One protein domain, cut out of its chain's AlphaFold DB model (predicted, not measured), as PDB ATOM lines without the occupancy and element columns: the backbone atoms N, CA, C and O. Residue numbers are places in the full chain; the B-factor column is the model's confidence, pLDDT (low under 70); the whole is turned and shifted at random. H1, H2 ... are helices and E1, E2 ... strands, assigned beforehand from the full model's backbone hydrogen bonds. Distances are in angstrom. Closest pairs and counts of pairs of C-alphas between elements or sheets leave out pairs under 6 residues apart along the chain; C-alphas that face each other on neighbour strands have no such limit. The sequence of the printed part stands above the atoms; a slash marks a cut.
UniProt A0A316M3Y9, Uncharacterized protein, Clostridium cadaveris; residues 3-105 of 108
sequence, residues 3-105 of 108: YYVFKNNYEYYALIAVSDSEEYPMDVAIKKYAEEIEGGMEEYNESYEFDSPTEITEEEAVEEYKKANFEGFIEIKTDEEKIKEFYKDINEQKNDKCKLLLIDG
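What this domain is: This is residues 3 to 105 of the 108 residues of an uncharacterized protein of Clostridium cadaveris (UniProt A0A316M3Y9). A small sheet of four strands makes the middle layer, with one helix, H1, packed over one face and two helices, H2 and H3, over the other; H2 and H3 cross at a steep angle, and a long loop, residues 37 to 53, leads from H1 to the edge strand E3. The printed part has 103 residues, with four named strands and three named helices in the order E1, E2, H1, E3, H2, H3, E4. The sheet runs E3, E1, E2, E4, all antiparallel, and the class is mixed, helices and strands. The whole is compact, with a radius of gyration of the C-alphas of 13.8 A and spans of 40 by 30 by 21 A.

How they stand to each other: E1, residues 3 to 6, and E2, residues 13 to 18, form a hairpin, with N 4 and O 16 2.9 A apart, within hydrogen-bond range. On the other side of E1 is the edge strand E3, residues 54 to 56, with N 5 and O 54 at 2.9 A. The other edge strand, E4, residues 98 to 104, is beside E2, with N 99 and O 17 at 2.7 A. From edge to edge the strands' lines turn by 74 degrees. H1, residues 25 to 36, is on the sheet at a height of 8.1 A; its closest C-alphas to E2 are those of Pro 25 and Val 18, 5.9 A. E2, H1 and E3 form a split strand-helix-strand unit, two strands running the same way with E1 between them, and its crossover is right-handed. H2, residues 58 to 67, is on the opposite face, over E1 and E2 at a height of 9.0 A. H3, residues 79 to 91, is on the same face as H2, over E4 at a height of 11.4 A, and runs along the strands, at 15 degrees to E4 on the local plane. H2 and H3 touch, closest at the C-alphas of Lys 66 and Lys 82, 6.0 A, with a steep tilt of 54 degrees, opposite ways. H1 is apart from both. In H1, H2 and H3 every O i to N i+4 pair is within hydrogen-bond range.

Where its parts are: E1 begins at C-alpha 3 (-15.848, -36.973, 120.491) and is 10.2 A long. E2 and H1 are each 16.6 A, E3 6.2 A and H2 14.3 A. H3 is 18.2 A, from C-alpha 79 (-20.694, -37.592, 101.758). E4 is 18.1 A and ends at C-alpha 104 (-30.832, -33.842, 115.534).

The domain as a whole: The two C-alphas farthest apart, those of Glu 23 and Ile 74, are 39.8 A apart. The printed part has no cut. The links from H1 to E3 and from H2 to H3 are long. Mean pLDDT of the printed part is 79.7; residues 8 to 11, 43, 45 to 51, 69 to 76, 93 to 95 and 105 are under 70.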
ATOM      1  N   TYR A   3     -14.500 -37.104 121.035       94.69
ATOM      2  CA  TYR A   3     -15.848 -36.973 120.491       94.69
ATOM      3  C   TYR A   3     -16.844 -37.680 121.396       94.69
ATOM      4  O   TYR A   3     -16.621 -38.819 121.798       94.69
ATOM      5  N   TYR A   4     -17.940 -36.998 121.705       93.31
ATOM      6  CA  TYR A   4     -18.963 -37.469 122.628       93.31
ATOM      7  C   TYR A   4     -20.328 -37.416 121.958       93.31
ATOM      8  O   TYR A   4     -20.722 -36.372 121.435       93.31
ATOM      9  N   VAL A   5     -21.041 -38.541 121.992       90.75
ATOM     10  CA  VAL A   5     -22.409 -38.650 121.481       90.75
ATOM     11  C   VAL A   5     -23.408 -38.758 122.623       90.75
ATOM     12  O   VAL A   5     -23.291 -39.625 123.496       90.75
ATOM     13  N   PHE A   6     -24.429 -37.912 122.551       88.38
ATOM     14  CA  PHE A   6     -25.613 -37.897 123.399       88.38
ATOM     15  C   PHE A   6     -26.754 -38.490 122.577       88.38
ATOM     16  O   PHE A   6     -27.205 -37.878 121.617       88.38
ATOM     17  N   LYS A   7     -27.145 -39.732 122.880       78.69
ATOM     18  CA  LYS A   7     -28.178 -40.471 122.124       78.69
ATOM     19  C   LYS A   7     -29.122 -41.311 122.985       78.69
ATOM     20  O   LYS A   7     -30.147 -41.770 122.494       78.69
ATOM     21  N   ASN A   8     -28.755 -41.568 124.240       62.62
ATOM     22  CA  ASN A   8     -29.516 -42.426 125.140       62.62
ATOM     23  C   ASN A   8     -30.302 -41.543 126.110       62.62
ATOM     24  O   ASN A   8     -29.691 -40.779 126.846       62.62
ATOM     25  N   ASN A   9     -31.633 -41.645 126.091       60.19
ATOM     26  CA  ASN A   9     -32.574 -40.961 126.993       60.19
ATOM     27  C   ASN A   9     -32.565 -39.415 126.987       60.19
ATOM     28  O   ASN A   9     -33.417 -38.817 127.642       60.19
ATOM     29  N   TYR A  10     -31.677 -38.772 126.226       63.91
ATOM     30  CA  TYR A  10     -31.715 -37.338 125.935       63.91
ATOM     31  C   TYR A  10     -32.803 -37.016 124.908       63.91
ATOM     32  O   TYR A  10     -33.001 -37.777 123.957       63.91
ATOM     33  N   GLU A  11     -33.510 -35.898 125.107       67.44
ATOM     34  CA  GLU A  11     -34.572 -35.432 124.201       67.44
ATOM     35  C   GLU A  11     -34.023 -35.125 122.798       67.44
ATOM     36  O   GLU A  11     -34.728 -35.283 121.802       67.44
ATOM     37  N   TYR A  12     -32.729 -34.799 122.720       74.69
ATOM     38  CA  TYR A  12     -32.027 -34.458 121.494       74.69
ATOM     39  C   TYR A  12     -30.797 -35.336 121.283       74.69
ATOM     40  O   TYR A  12     -30.044 -35.639 122.213       74.69
ATOM     41  N   TYR A  13     -30.553 -35.713 120.026       83.69
ATOM     42  CA  TYR A  13     -29.265 -36.280 119.653       83.69
ATOM     43  C   TYR A  13     -28.235 -35.156 119.573       83.69
ATOM     44  O   TYR A  13     -28.508 -34.161 118.909       83.69
ATOM     45  N   ALA A  14     -27.040 -35.324 120.144       88.38
ATOM     46  CA  ALA A  14     -25.940 -34.384 119.933       88.38
ATOM     47  C   ALA A  14     -24.579 -35.059 119.742       88.38
ATOM     48  O   ALA A  14     -24.255 -36.044 120.407       88.38
ATOM     49  N   LEU A  15     -23.752 -34.465 118.879       91.31
ATOM     50  CA  LEU A  15     -22.340 -34.808 118.704       91.31
ATOM     51  C   LEU A  15     -21.477 -33.609 119.096       91.31
ATOM     52  O   LEU A  15     -21.603 -32.530 118.514       91.31
ATOM     53  N   ILE A  16     -20.576 -33.801 120.058       92.06
ATOM     54  CA  ILE A  16     -19.704 -32.746 120.584       92.06
ATOM     55  C   ILE A  16     -18.243 -33.174 120.460       92.06
ATOM     56  O   ILE A  16     -17.866 -34.252 120.916       92.06
ATOM     57  N   ALA A  17     -17.411 -32.317 119.872       93.88
ATOM     58  CA  ALA A  17     -15.960 -32.466 119.842       93.88
ATOM     59  C   ALA A  17     -15.316 -31.623 120.944       93.88
ATOM     60  O   ALA A  17     -15.696 -30.476 121.157       93.88
ATOM     61  N   VAL A  18     -14.320 -32.162 121.636       94.44
ATOM     62  CA  VAL A  18     -13.622 -31.507 122.748       94.44
ATOM     63  C   VAL A  18     -12.119 -31.565 122.505       94.44
ATOM     64  O   VAL A  18     -11.594 -32.558 121.992       94.44
ATOM     65  N   SER A  19     -11.407 -30.496 122.853       91.88
ATOM     66  CA  SER A  19      -9.952 -30.445 122.719       91.88
ATOM     67  C   SER A  19      -9.278 -31.527 123.569       91.88
ATOM     68  O   SER A  19      -9.614 -31.708 124.739       91.88
ATOM     69  N   ASP A  20      -8.257 -32.190 123.014       88.81
ATOM     70  CA  ASP A  20      -7.458 -33.192 123.744       88.81
ATOM     71  C   ASP A  20      -6.672 -32.583 124.913       88.81
ATOM     72  O   ASP A  20      -6.172 -33.306 125.772       88.81
ATOM     73  N   SER A  21      -6.532 -31.255 124.931       90.38
ATOM     74  CA  SER A  21      -5.856 -30.523 126.001       90.38
ATOM     75  C   SER A  21      -6.695 -30.366 127.270       90.38
ATOM     76  O   SER A  21      -6.158 -29.911 128.277       90.38
ATOM     77  N   GLU A  22      -7.997 -30.658 127.232       91.75
ATOM     78  CA  GLU A  22      -8.855 -30.546 128.412       91.75
ATOM     79  C   GLU A  22      -8.625 -31.724 129.369       91.75
ATOM     80  O   GLU A  22      -8.610 -32.883 128.960       91.75
ATOM     81  N   GLU A  23      -8.473 -31.422 130.661       93.12
ATOM     82  CA  GLU A  23      -8.265 -32.428 131.715       93.12
ATOM     83  C   GLU A  23      -9.505 -33.318 131.913       93.12
ATOM     84  O   GLU A  23      -9.380 -34.526 132.113       93.12
ATOM     85  N   TYR A  24     -10.699 -32.727 131.766       92.38
ATOM     86  CA  TYR A  24     -12.000 -33.383 131.941       92.38
ATOM     87  C   TYR A  24     -12.899 -33.193 130.706       92.38
ATOM     88  O   TYR A  24     -13.873 -32.440 130.733       92.38
ATOM     89  N   PRO A  25     -12.572 -33.841 129.579       92.81
ATOM     90  CA  PRO A  25     -13.218 -33.566 128.299       92.81
ATOM     91  C   PRO A  25     -14.697 -33.981 128.260       92.81
ATOM     92  O   PRO A  25     -15.504 -33.311 127.621       92.81
ATOM     93  N   MET A  26     -15.077 -35.031 128.991       91.12
ATOM     94  CA  MET A  26     -16.476 -35.452 129.099       91.12
ATOM     95  C   MET A  26     -17.330 -34.424 129.855       91.12
ATOM     96  O   MET A  26     -18.402 -34.069 129.378       91.12
ATOM     97  N   ASP A  27     -16.831 -33.878 130.971       90.50
ATOM     98  CA  ASP A  27     -17.532 -32.833 131.735       90.50
ATOM     99  C   ASP A  27     -17.726 -31.564 130.896       90.50
ATOM    100  O   ASP A  27     -18.770 -30.912 130.958       90.50
ATOM    101  N   VAL A  28     -16.737 -31.230 130.061       92.06
ATOM    102  CA  VAL A  28     -16.834 -30.124 129.100       92.06
ATOM    103  C   VAL A  28     -17.939 -30.387 128.073       92.06
ATOM    104  O   VAL A  28     -18.721 -29.480 127.788       92.06
ATOM    105  N   ALA A  29     -18.038 -31.609 127.539       91.06
ATOM    106  CA  ALA A  29     -19.105 -31.975 126.607       91.06
ATOM    107  C   ALA A  29     -20.490 -31.923 127.265       91.06
ATOM    108  O   ALA A  29     -21.406 -31.340 126.692       91.06
ATOM    109  N   ILE A  30     -20.630 -32.473 128.475       89.44
ATOM    110  CA  ILE A  30     -21.874 -32.447 129.259       89.44
ATOM    111  C   ILE A  30     -22.321 -31.007 129.495       89.44
ATOM    112  O   ILE A  30     -23.457 -30.651 129.195       89.44
ATOM    113  N   LYS A  31     -21.406 -30.150 129.956       89.25
ATOM    114  CA  LYS A  31     -21.700 -28.737 130.184       89.25
ATOM    115  C   LYS A  31     -22.154 -28.034 128.908       89.25
ATOM    116  O   LYS A  31     -23.111 -27.267 128.947       89.25
ATOM    117  N   LYS A  32     -21.488 -28.299 127.781       89.75
ATOM    118  CA  LYS A  32     -21.850 -27.703 126.491       89.75
ATOM    119  C   LYS A  32     -23.234 -28.152 126.024       89.75
ATOM    120  O   LYS A  32     -23.994 -27.318 125.545       89.75
ATOM    121  N   TYR A  33     -23.552 -29.436 126.181       87.75
ATOM    122  CA  TYR A  33     -24.882 -29.974 125.896       87.75
ATOM    123  C   TYR A  33     -25.938 -29.280 126.767       87.75
ATOM    124  O   TYR A  33     -26.882 -28.698 126.245       87.75
ATOM    125  N   ALA A  34     -25.724 -29.247 128.084       85.94
ATOM    126  CA  ALA A  34     -26.638 -28.619 129.030       85.94
ATOM    127  C   ALA A  34     -26.908 -27.140 128.699       85.94
ATOM    128  O   ALA A  34     -28.057 -26.719 128.674       85.94
ATOM    129  N   GLU A  35     -25.861 -26.354 128.426       86.44
ATOM    130  CA  GLU A  35     -25.975 -24.915 128.145       86.44
ATOM    131  C   GLU A  35     -26.673 -24.594 126.815       86.44
ATOM    132  O   GLU A  35     -27.399 -23.604 126.741       86.44
ATOM    133  N   GLU A  36     -26.446 -25.385 125.766       84.69
ATOM    134  CA  GLU A  36     -26.958 -25.085 124.418       84.69
ATOM    135  C   GLU A  36     -28.312 -25.739 124.120       84.69
ATOM    136  O   GLU A  36     -28.992 -25.309 123.189       84.69
ATOM    137  N   ILE A  37     -28.692 -26.781 124.867       80.00
ATOM    138  CA  ILE A  37     -29.846 -27.632 124.539       80.00
ATOM    139  C   ILE A  37     -30.864 -27.664 125.683       80.00
ATOM    140  O   ILE A  37     -32.043 -27.427 125.449       80.00
ATOM    141  N   GLU A  38     -30.419 -27.889 126.919       75.62
ATOM    142  CA  GLU A  38     -31.307 -28.131 128.072       75.62
ATOM    143  C   GLU A  38     -31.504 -26.885 128.956       75.62
ATOM    144  O   GLU A  38     -31.944 -27.004 130.087       75.62
ATOM    145  N   GLY A  39     -31.120 -25.683 128.507       75.81
ATOM    146  CA  GLY A  39     -31.305 -24.446 129.286       75.81
ATOM    147  C   GLY A  39     -30.302 -24.219 130.433       75.81
ATOM    148  O   GLY A  39     -30.361 -23.189 131.108       75.81
ATOM    149  N   GLY A  40     -29.329 -25.116 130.623       79.50
ATOM    150  CA  GLY A  40     -28.221 -24.994 131.575       79.50
ATOM    151  C   GLY A  40     -28.039 -26.209 132.491       79.50
ATOM    152  O   GLY A  40     -28.855 -27.121 132.540       79.50
ATOM    153  N   MET A  41     -26.951 -26.216 133.273       80.38
ATOM    154  CA  MET A  41     -26.631 -27.327 134.191       80.38
ATOM    155  C   MET A  41     -27.654 -27.522 135.322       80.38
ATOM    156  O   MET A  41     -27.714 -28.605 135.893       80.38
ATOM    157  N   GLU A  42     -28.432 -26.490 135.668       77.25
ATOM    158  CA  GLU A  42     -29.508 -26.595 136.667       77.25
ATOM    159  C   GLU A  42     -30.703 -27.406 136.136       77.25
ATOM    160  O   GLU A  42     -31.333 -28.141 136.894       77.25
ATOM    161  N   GLU A  43     -30.989 -27.295 134.834       68.19
ATOM    162  CA  GLU A  43     -32.103 -27.965 134.149       68.19
ATOM    163  C   GLU A  43     -31.709 -29.330 133.568       68.19
ATOM    164  O   GLU A  43     -32.561 -30.210 133.465       68.19
ATOM    165  N   TYR A  44     -30.411 -29.559 133.328       70.75
ATOM    166  CA  TYR A  44     -29.835 -30.839 132.886       70.75
ATOM    167  C   TYR A  44     -30.106 -32.025 133.837       70.75
ATOM    168  O   TYR A  44     -29.792 -33.145 133.476       70.75
ATOM    169  N   ASN A  45     -30.728 -31.793 135.003       60.66
ATOM    170  CA  ASN A  45     -31.378 -32.741 135.920       60.66
ATOM    171  C   ASN A  45     -30.571 -33.996 136.334       60.66
ATOM    172  O   ASN A  45     -30.156 -34.830 135.538       60.66
ATOM    173  N   GLU A  46     -30.479 -34.240 137.642       52.44
ATOM    174  CA  GLU A  46     -29.843 -35.425 138.256       52.44
ATOM    175  C   GLU A  46     -30.459 -36.781 137.805       52.44
ATOM    176  O   GLU A  46     -29.926 -37.849 138.090       52.44
ATOM    177  N   SER A  47     -31.557 -36.762 137.038       49.97
ATOM    178  CA  SER A  47     -32.201 -37.914 136.385       49.97
ATOM    179  C   SER A  47     -31.298 -38.695 135.418       49.97
ATOM    180  O   SER A  47     -31.575 -39.865 135.149       49.97
ATOM    181  N   TYR A  48     -30.244 -38.067 134.886       53.59
ATOM    182  CA  TYR A  48     -29.314 -38.660 133.915       53.59
ATOM    183  C   TYR A  48     -28.088 -39.327 134.555       53.59
ATOM    184  O   TYR A  48     -27.151 -39.677 133.839       53.59
ATOM    185  N   GLU A  49     -28.084 -39.566 135.877       52.84
ATOM    186  CA  GLU A  49     -26.993 -40.242 136.613       52.84
ATOM    187  C   GLU A  49     -26.517 -41.576 135.984       52.84
ATOM    188  O   GLU A  49     -25.431 -42.055 136.309       52.84
ATOM    189  N   PHE A  50     -27.290 -42.167 135.063       51.19
ATOM    190  CA  PHE A  50     -26.962 -43.412 134.363       51.19
ATOM    191  C   PHE A  50     -26.669 -43.282 132.858       51.19
ATOM    192  O   PHE A  50     -26.208 -44.261 132.271       51.19
ATOM    193  N   ASP A  51     -26.870 -42.118 132.233       63.62
ATOM    194  CA  ASP A  51     -26.681 -41.927 130.786       63.62
ATOM    195  C   ASP A  51     -25.593 -40.901 130.493       63.62
ATOM    196  O   ASP A  51     -25.822 -39.831 129.933       63.62
ATOM    197  N   SER A  52     -24.359 -41.237 130.857       75.81
ATOM    198  CA  SER A  52     -23.204 -40.470 130.397       75.81
ATOM    199  C   SER A  52     -23.098 -40.527 128.865       75.81
ATOM    200  O   SER A  52     -23.369 -41.578 128.267       75.81
ATOM    201  N   PRO A  53     -22.672 -39.435 128.205       87.25
ATOM    202  CA  PRO A  53     -22.406 -39.476 126.778       87.25
ATOM    203  C   PRO A  53     -21.348 -40.533 126.466       87.25
ATOM    204  O   PRO A  53     -20.416 -40.777 127.238       87.25
ATOM    205  N   THR A  54     -21.484 -41.169 125.310       91.44
ATOM    206  CA  THR A  54     -20.532 -42.191 124.873       91.44
ATOM    207  C   THR A  54     -19.370 -41.525 124.148       91.44
ATOM    208  O   THR A  54     -19.597 -40.795 123.183       91.44
ATOM    209  N   GLU A  55     -18.137 -41.782 124.591       94.38
ATOM    210  CA  GLU A  55     -16.938 -41.429 123.823       94.38
ATOM    211  C   GLU A  55     -16.848 -42.329 122.586       94.38
ATOM    212  O   GLU A  55     -16.984 -43.550 122.700       94.38
ATOM    213  N   ILE A  56     -16.631 -41.731 121.418       95.12
ATOM    214  CA  ILE A  56     -16.517 -42.429 120.131       95.12
ATOM    215  C   ILE A  56     -15.247 -41.999 119.393       95.12
ATOM    216  O   ILE A  56     -14.642 -40.971 119.721       95.12
ATOM    217  N   THR A  57     -14.825 -42.775 118.396       96.50
ATOM    218  CA  THR A  57     -13.673 -42.400 117.561       96.50
ATOM    219  C   THR A  57     -14.020 -41.277 116.584       96.50
ATOM    220  O   THR A  57     -15.185 -40.964 116.339       96.50
ATOM    221  N   GLU A  58     -12.993 -40.666 115.994       94.75
ATOM    222  CA  GLU A  58     -13.172 -39.671 114.934       94.75
ATOM    223  C   GLU A  58     -13.883 -40.266 113.710       94.75
ATOM    224  O   GLU A  58     -14.777 -39.633 113.152       94.75
ATOM    225  N   GLU A  59     -13.545 -41.500 113.318       95.00
ATOM    226  CA  GLU A  59     -14.228 -42.186 112.217       95.00
ATOM    227  C   GLU A  59     -15.711 -42.399 112.527       95.00
ATOM    228  O   GLU A  59     -16.559 -42.146 111.674       95.00
ATOM    229  N   GLU A  60     -16.032 -42.815 113.753       94.50
ATOM    230  CA  GLU A  60     -17.418 -42.951 114.200       94.50
ATOM    231  C   GLU A  60     -18.132 -41.593 114.198       94.50
ATOM    232  O   GLU A  60     -19.259 -41.503 113.719       94.50
ATOM    233  N   ALA A  61     -17.475 -40.519 114.644       91.94
ATOM    234  CA  ALA A  61     -18.040 -39.170 114.664       91.94
ATOM    235  C   ALA A  61     -18.347 -38.650 113.252       91.94
ATOM    236  O   ALA A  61     -19.391 -38.039 113.027       91.94
ATOM    237  N   VAL A  62     -17.475 -38.936 112.282       91.44
ATOM    238  CA  VAL A  62     -17.706 -38.626 110.865       91.44
ATOM    239  C   VAL A  62     -18.905 -39.404 110.323       91.44
ATOM    240  O   VAL A  62     -19.735 -38.830 109.621       91.44
ATOM    241  N   GLU A  63     -19.021 -40.697 110.632       90.62
ATOM    242  CA  GLU A  63     -20.161 -41.514 110.196       90.62
ATOM    243  C   GLU A  63     -21.481 -41.039 110.809       90.62
ATOM    244  O   GLU A  63     -22.499 -40.969 110.123       90.62
ATOM    245  N   GLU A  64     -21.467 -40.660 112.080       87.12
ATOM    246  CA  GLU A  64     -22.608 -40.052 112.757       87.12
ATOM    247  C   GLU A  64     -23.011 -38.712 112.117       87.12
ATOM    248  O   GLU A  64     -24.173 -38.516 111.760       87.12
ATOM    249  N   TYR A  65     -22.047 -37.827 111.854       86.31
ATOM    250  CA  TYR A  65     -22.282 -36.551 111.174       86.31
ATOM    251  C   TYR A  65     -22.825 -36.732 109.744       86.31
ATOM    252  O   TYR A  65     -23.662 -35.958 109.283       86.31
ATOM    253  N   LYS A  66     -22.396 -37.776 109.022       84.75
ATOM    254  CA  LYS A  66     -22.935 -38.107 107.691       84.75
ATOM    255  C   LYS A  66     -24.392 -38.550 107.740       84.75
ATOM    256  O   LYS A  66     -25.153 -38.194 106.836       84.75
ATOM    257  N   LYS A  67     -24.761 -39.351 108.744       80.75
ATOM    258  CA  LYS A  67     -26.124 -39.882 108.917       80.75
ATOM    259  C   LYS A  67     -27.129 -38.800 109.268       80.75
ATOM    260  O   LYS A  67     -28.302 -38.971 108.950       80.75
ATOM    261  N   ALA A  68     -26.672 -37.716 109.887       72.62
ATOM    262  CA  ALA A  68     -27.511 -36.582 110.207       72.62
ATOM    263  C   ALA A  68     -28.302 -36.104 108.985       72.62
ATOM    264  O   ALA A  68     -27.733 -35.746 107.939       72.62
ATOM    265  N   ASN A  69     -29.624 -36.088 109.126       59.06
ATOM    266  CA  ASN A  69     -30.472 -35.313 108.243       59.06
ATOM    267  C   ASN A  69     -30.423 -33.882 108.758       59.06
ATOM    268  O   ASN A  69     -30.947 -33.584 109.823       59.06
ATOM    269  N   PHE A  70     -29.799 -32.979 108.006       60.00
ATOM    270  CA  PHE A  70     -29.944 -31.547 108.253       60.00
ATOM    271  C   PHE A  70     -31.380 -31.153 107.871       60.00
ATOM    272  O   PHE A  70     -31.607 -30.619 106.783       60.00
ATOM    273  N   GLU A  71     -32.361 -31.510 108.708       46.38
ATOM    274  CA  GLU A  71     -33.787 -31.228 108.530       46.38
ATOM    275  C   GLU A  71     -33.991 -29.707 108.468       46.38
ATOM    276  O   GLU A  71     -34.129 -29.015 109.469       46.38
ATOM    277  N   GLY A  72     -33.922 -29.157 107.255       46.44
ATOM    278  CA  GLY A  72     -33.975 -27.716 107.003       46.44
ATOM    279  C   GLY A  72     -33.161 -27.273 105.787       46.44
ATOM    280  O   GLY A  72     -33.499 -26.271 105.157       46.44
ATOM    281  N   PHE A  73     -32.148 -28.043 105.385       48.25
ATOM    282  CA  PHE A  73     -31.414 -27.803 104.145       48.25
ATOM    283  C   PHE A  73     -31.973 -28.701 103.038       48.25
ATOM    284  O   PHE A  73     -31.761 -29.906 103.012       48.25
ATOM    285  N   ILE A  74     -32.662 -28.088 102.074       51.28
ATOM    286  CA  ILE A  74     -33.131 -28.721 100.821       51.28
ATOM    287  C   ILE A  74     -31.942 -29.208  99.947       51.28
ATOM    288  O   ILE A  74     -32.128 -29.788  98.878       51.28
ATOM    289  N   GLU A  75     -30.701 -29.004 100.390       57.12
ATOM    290  CA  GLU A  75     -29.497 -29.445  99.699       57.12
ATOM    291  C   GLU A  75     -29.107 -30.859 100.133       57.12
ATOM    292  O   GLU A  75     -28.606 -31.095 101.233       57.12
ATOM    293  N   ILE A  76     -29.303 -31.812  99.222       63.34
ATOM    294  CA  ILE A  76     -28.694 -33.138  99.314       63.34
ATOM    295  C   ILE A  76     -27.177 -32.948  99.181       63.34
ATOM    296  O   ILE A  76     -26.656 -32.872  98.070       63.34
ATOM    297  N   LYS A  77     -26.474 -32.850 100.311       72.00
ATOM    298  CA  LYS A  77     -25.008 -32.858 100.341       72.00
ATOM    299  C   LYS A  77     -24.497 -34.275 100.128       72.00
ATOM    300  O   LYS A  77     -24.997 -35.226 100.735       72.00
ATOM    301  N   THR A  78     -23.482 -34.406  99.291       83.62
ATOM    302  CA  THR A  78     -22.711 -35.641  99.147       83.62
ATOM    303  C   THR A  78     -21.923 -35.940 100.423       83.62
ATOM    304  O   THR A  78     -21.606 -35.037 101.201       83.62
ATOM    305  N   ASP A  79     -21.541 -37.202 100.624       84.69
ATOM    306  CA  ASP A  79     -20.694 -37.592 101.758       84.69
ATOM    307  C   ASP A  79     -19.377 -36.805 101.792       84.69
ATOM    308  O   ASP A  79     -18.915 -36.432 102.865       84.69
ATOM    309  N   GLU A  80     -18.786 -36.498 100.633       88.38
ATOM    310  CA  GLU A  80     -17.564 -35.689 100.560       88.38
ATOM    311  C   GLU A  80     -17.764 -34.265 101.087       88.38
ATOM    312  O   GLU A  80     -16.872 -33.715 101.732       88.38
ATOM    313  N   GLU A  81     -18.914 -33.653 100.807       86.56
ATOM    314  CA  GLU A  81     -19.250 -32.317 101.304       86.56
ATOM    315  C   GLU A  81     -19.478 -32.342 102.813       86.56
ATOM    316  O   GLU A  81     -18.900 -31.519 103.519       86.56
ATOM    317  N   LYS A  82     -20.211 -33.340 103.321       84.19
ATOM    318  CA  LYS A  82     -20.420 -33.521 104.766       84.19
ATOM    319  C   LYS A  82     -19.102 -33.743 105.510       84.19
ATOM    320  O   LYS A  82     -18.874 -33.135 106.550       84.19
ATOM    321  N   ILE A  83     -18.200 -34.552 104.953       89.94
ATOM    322  CA  ILE A  83     -16.858 -34.762 105.510       89.94
ATOM    323  C   ILE A  83     -16.074 -33.443 105.548       89.94
ATOM    324  O   ILE A  83     -15.465 -33.111 106.563       89.94
ATOM    325  N   LYS A  84     -16.068 -32.678 104.449       89.88
ATOM    326  CA  LYS A  84     -15.363 -31.386 104.395       89.88
ATOM    327  C   LYS A  84     -15.904 -30.402 105.427       89.88
ATOM    328  O   LYS A  84     -15.110 -29.688 106.030       89.88
ATOM    329  N   GLU A  85     -17.216 -30.367 105.624       87.38
ATOM    330  CA  GLU A  85     -17.855 -29.526 106.638       87.38
ATOM    331  C   GLU A  85     -17.477 -29.945 108.052       87.38
ATOM    332  O   GLU A  85     -17.001 -29.101 108.801       87.38
ATOM    333  N   PHE A  86     -17.548 -31.239 108.370       89.19
ATOM    334  CA  PHE A  86     -17.089 -31.763 109.657       89.19
ATOM    335  C   PHE A  86     -15.662 -31.296 109.978       89.19
ATOM    336  O   PHE A  86     -15.402 -30.708 111.029       89.19
ATOM    337  N   TYR A  87     -14.732 -31.490 109.035       90.44
ATOM    338  CA  TYR A  87     -13.342 -31.079 109.218       90.44
ATOM    339  C   TYR A  87     -13.171 -29.564 109.277       90.44
ATOM    340  O   TYR A  87     -12.274 -29.074 109.960       90.44
ATOM    341  N   LYS A  88     -13.996 -28.803 108.560       88.19
ATOM    342  CA  LYS A  88     -13.989 -27.343 108.639       88.19
ATOM    343  C   LYS A  88     -14.421 -26.885 110.032       88.19
ATOM    344  O   LYS A  88     -13.701 -26.099 110.641       88.19
ATOM    345  N   ASP A  89     -15.517 -27.422 110.556       85.50
ATOM    346  CA  ASP A  89     -16.091 -27.016 111.840       85.50
ATOM    347  C   ASP A  89     -15.158 -27.301 113.018       85.50
ATOM    348  O   ASP A  89     -15.043 -26.470 113.925       85.50
ATOM    349  N   ILE A  90     -14.433 -28.425 112.988       86.50
ATOM    350  CA  ILE A  90     -13.426 -28.727 114.016       86.50
ATOM    351  C   ILE A  90     -12.140 -27.903 113.845       86.50
ATOM    352  O   ILE A  90     -11.516 -27.536 114.836       86.50
ATOM    353  N   ASN A  91     -11.728 -27.567 112.616       83.19
ATOM    354  CA  ASN A  91     -10.485 -26.820 112.372       83.19
ATOM    355  C   ASN A  91     -10.638 -25.300 112.542       83.19
ATOM    356  O   ASN A  91      -9.654 -24.609 112.819       83.19
ATOM    357  N   GLU A  92     -11.846 -24.756 112.377       77.94
ATOM    358  CA  GLU A  92     -12.130 -23.338 112.631       77.94
ATOM    359  C   GLU A  92     -12.090 -22.992 114.133       77.94
ATOM    360  O   GLU A  92     -11.965 -21.819 114.498       77.94
ATOM    361  N   GLN A  93     -12.060 -23.994 115.021       62.22
ATOM    362  CA  GLN A  93     -11.803 -23.811 116.448       62.22
ATOM    363  C   GLN A  93     -10.322 -23.586 116.754       62.22
ATOM    364  O   GLN A  93      -9.618 -24.463 117.245       62.22
ATOM    365  N   LYS A  94      -9.829 -22.366 116.534       55.62
ATOM    366  CA  LYS A  94      -8.499 -21.997 117.047       55.62
ATOM    367  C   LYS A  94      -8.467 -21.670 118.544       55.62
ATOM    368  O   LYS A  94      -7.372 -21.643 119.092       55.62
ATOM    369  N   ASN A  95      -9.614 -21.431 119.194       59.12
ATOM    370  CA  ASN A  95      -9.669 -20.922 120.575       59.12
ATOM    371  C   ASN A  95     -10.763 -21.531 121.475       59.12
ATOM    372  O   ASN A  95     -10.840 -21.156 122.643       59.12
ATOM    373  N   ASP A  96     -11.605 -22.430 120.967       74.06
ATOM    374  CA  ASP A  96     -12.688 -23.014 121.761       74.06
ATOM    375  C   ASP A  96     -12.282 -24.374 122.332       74.06
ATOM    376  O   ASP A  96     -11.630 -25.179 121.672       74.06
ATOM    377  N   LYS A  97     -12.697 -24.630 123.574       84.81
ATOM    378  CA  LYS A  97     -12.427 -25.888 124.286       84.81
ATOM    379  C   LYS A  97     -13.246 -27.063 123.751       84.81
ATOM    380  O   LYS A  97     -12.834 -28.211 123.897       84.81
ATOM    381  N   CYS A  98     -14.410 -26.776 123.172       88.62
ATOM    382  CA  CYS A  98     -15.305 -27.764 122.584       88.62
ATOM    383  C   CYS A  98     -16.203 -27.155 121.501       88.62
ATOM    384  O   CYS A  98     -16.503 -25.959 121.538       88.62
ATOM    385  N   LYS A  99     -16.653 -27.980 120.552       89.12
ATOM    386  CA  LYS A  99     -17.591 -27.661 119.472       89.12
ATOM    387  C   LYS A  99     -18.800 -28.577 119.552       89.12
ATOM    388  O   LYS A  99     -18.647 -29.792 119.568       89.12
ATOM    389  N   LEU A 100     -19.988 -27.997 119.491       88.44
ATOM    390  CA  LEU A 100     -21.196 -28.731 119.139       88.44
ATOM    391  C   LEU A 100     -21.230 -28.885 117.612       88.44
ATOM    392  O   LEU A 100     -21.245 -27.880 116.899       88.44
ATOM    393  N   LEU A 101     -21.154 -30.124 117.130       85.81
ATOM    394  CA  LEU A 101     -21.068 -30.462 115.707       85.81
ATOM    395  C   LEU A 101     -22.432 -30.784 115.111       85.81
ATOM    396  O   LEU A 101     -22.701 -30.439 113.967       85.81
ATOM    397  N   LEU A 102     -23.289 -31.446 115.881       81.12
ATOM    398  CA  LEU A 102     -24.615 -31.820 115.425       81.12
ATOM    399  C   LEU A 102     -25.609 -31.757 116.574       81.12
ATOM    400  O   LEU A 102     -25.265 -32.155 117.687       81.12
ATOM    401  N   ILE A 103     -26.829 -31.331 116.257       78.12
ATOM    402  CA  ILE A 103     -28.035 -31.662 117.007       78.12
ATOM    403  C   ILE A 103     -29.053 -32.210 116.002       78.12
ATOM    404  O   ILE A 103     -29.271 -31.566 114.976       78.12
ATOM    405  N   ASP A 104     -29.653 -33.369 116.272       73.56
ATOM    406  CA  ASP A 104     -30.832 -33.842 115.534       73.56
ATOM    407  C   ASP A 104     -32.025 -33.868 116.493       73.56
ATOM    408  O   ASP A 104     -31.987 -34.495 117.557       73.56
ATOM    409  N   GLY A 105     -33.043 -33.093 116.142       49.81
ATOM    410  CA  GLY A 105     -34.175 -32.751 116.983       49.81
ATOM    411  C   GLY A 105     -35.272 -32.172 116.117       49.81
ATOM    412  O   GLY A 105     -35.155 -31.055 115.614       49.81
TER     413      GLY A 105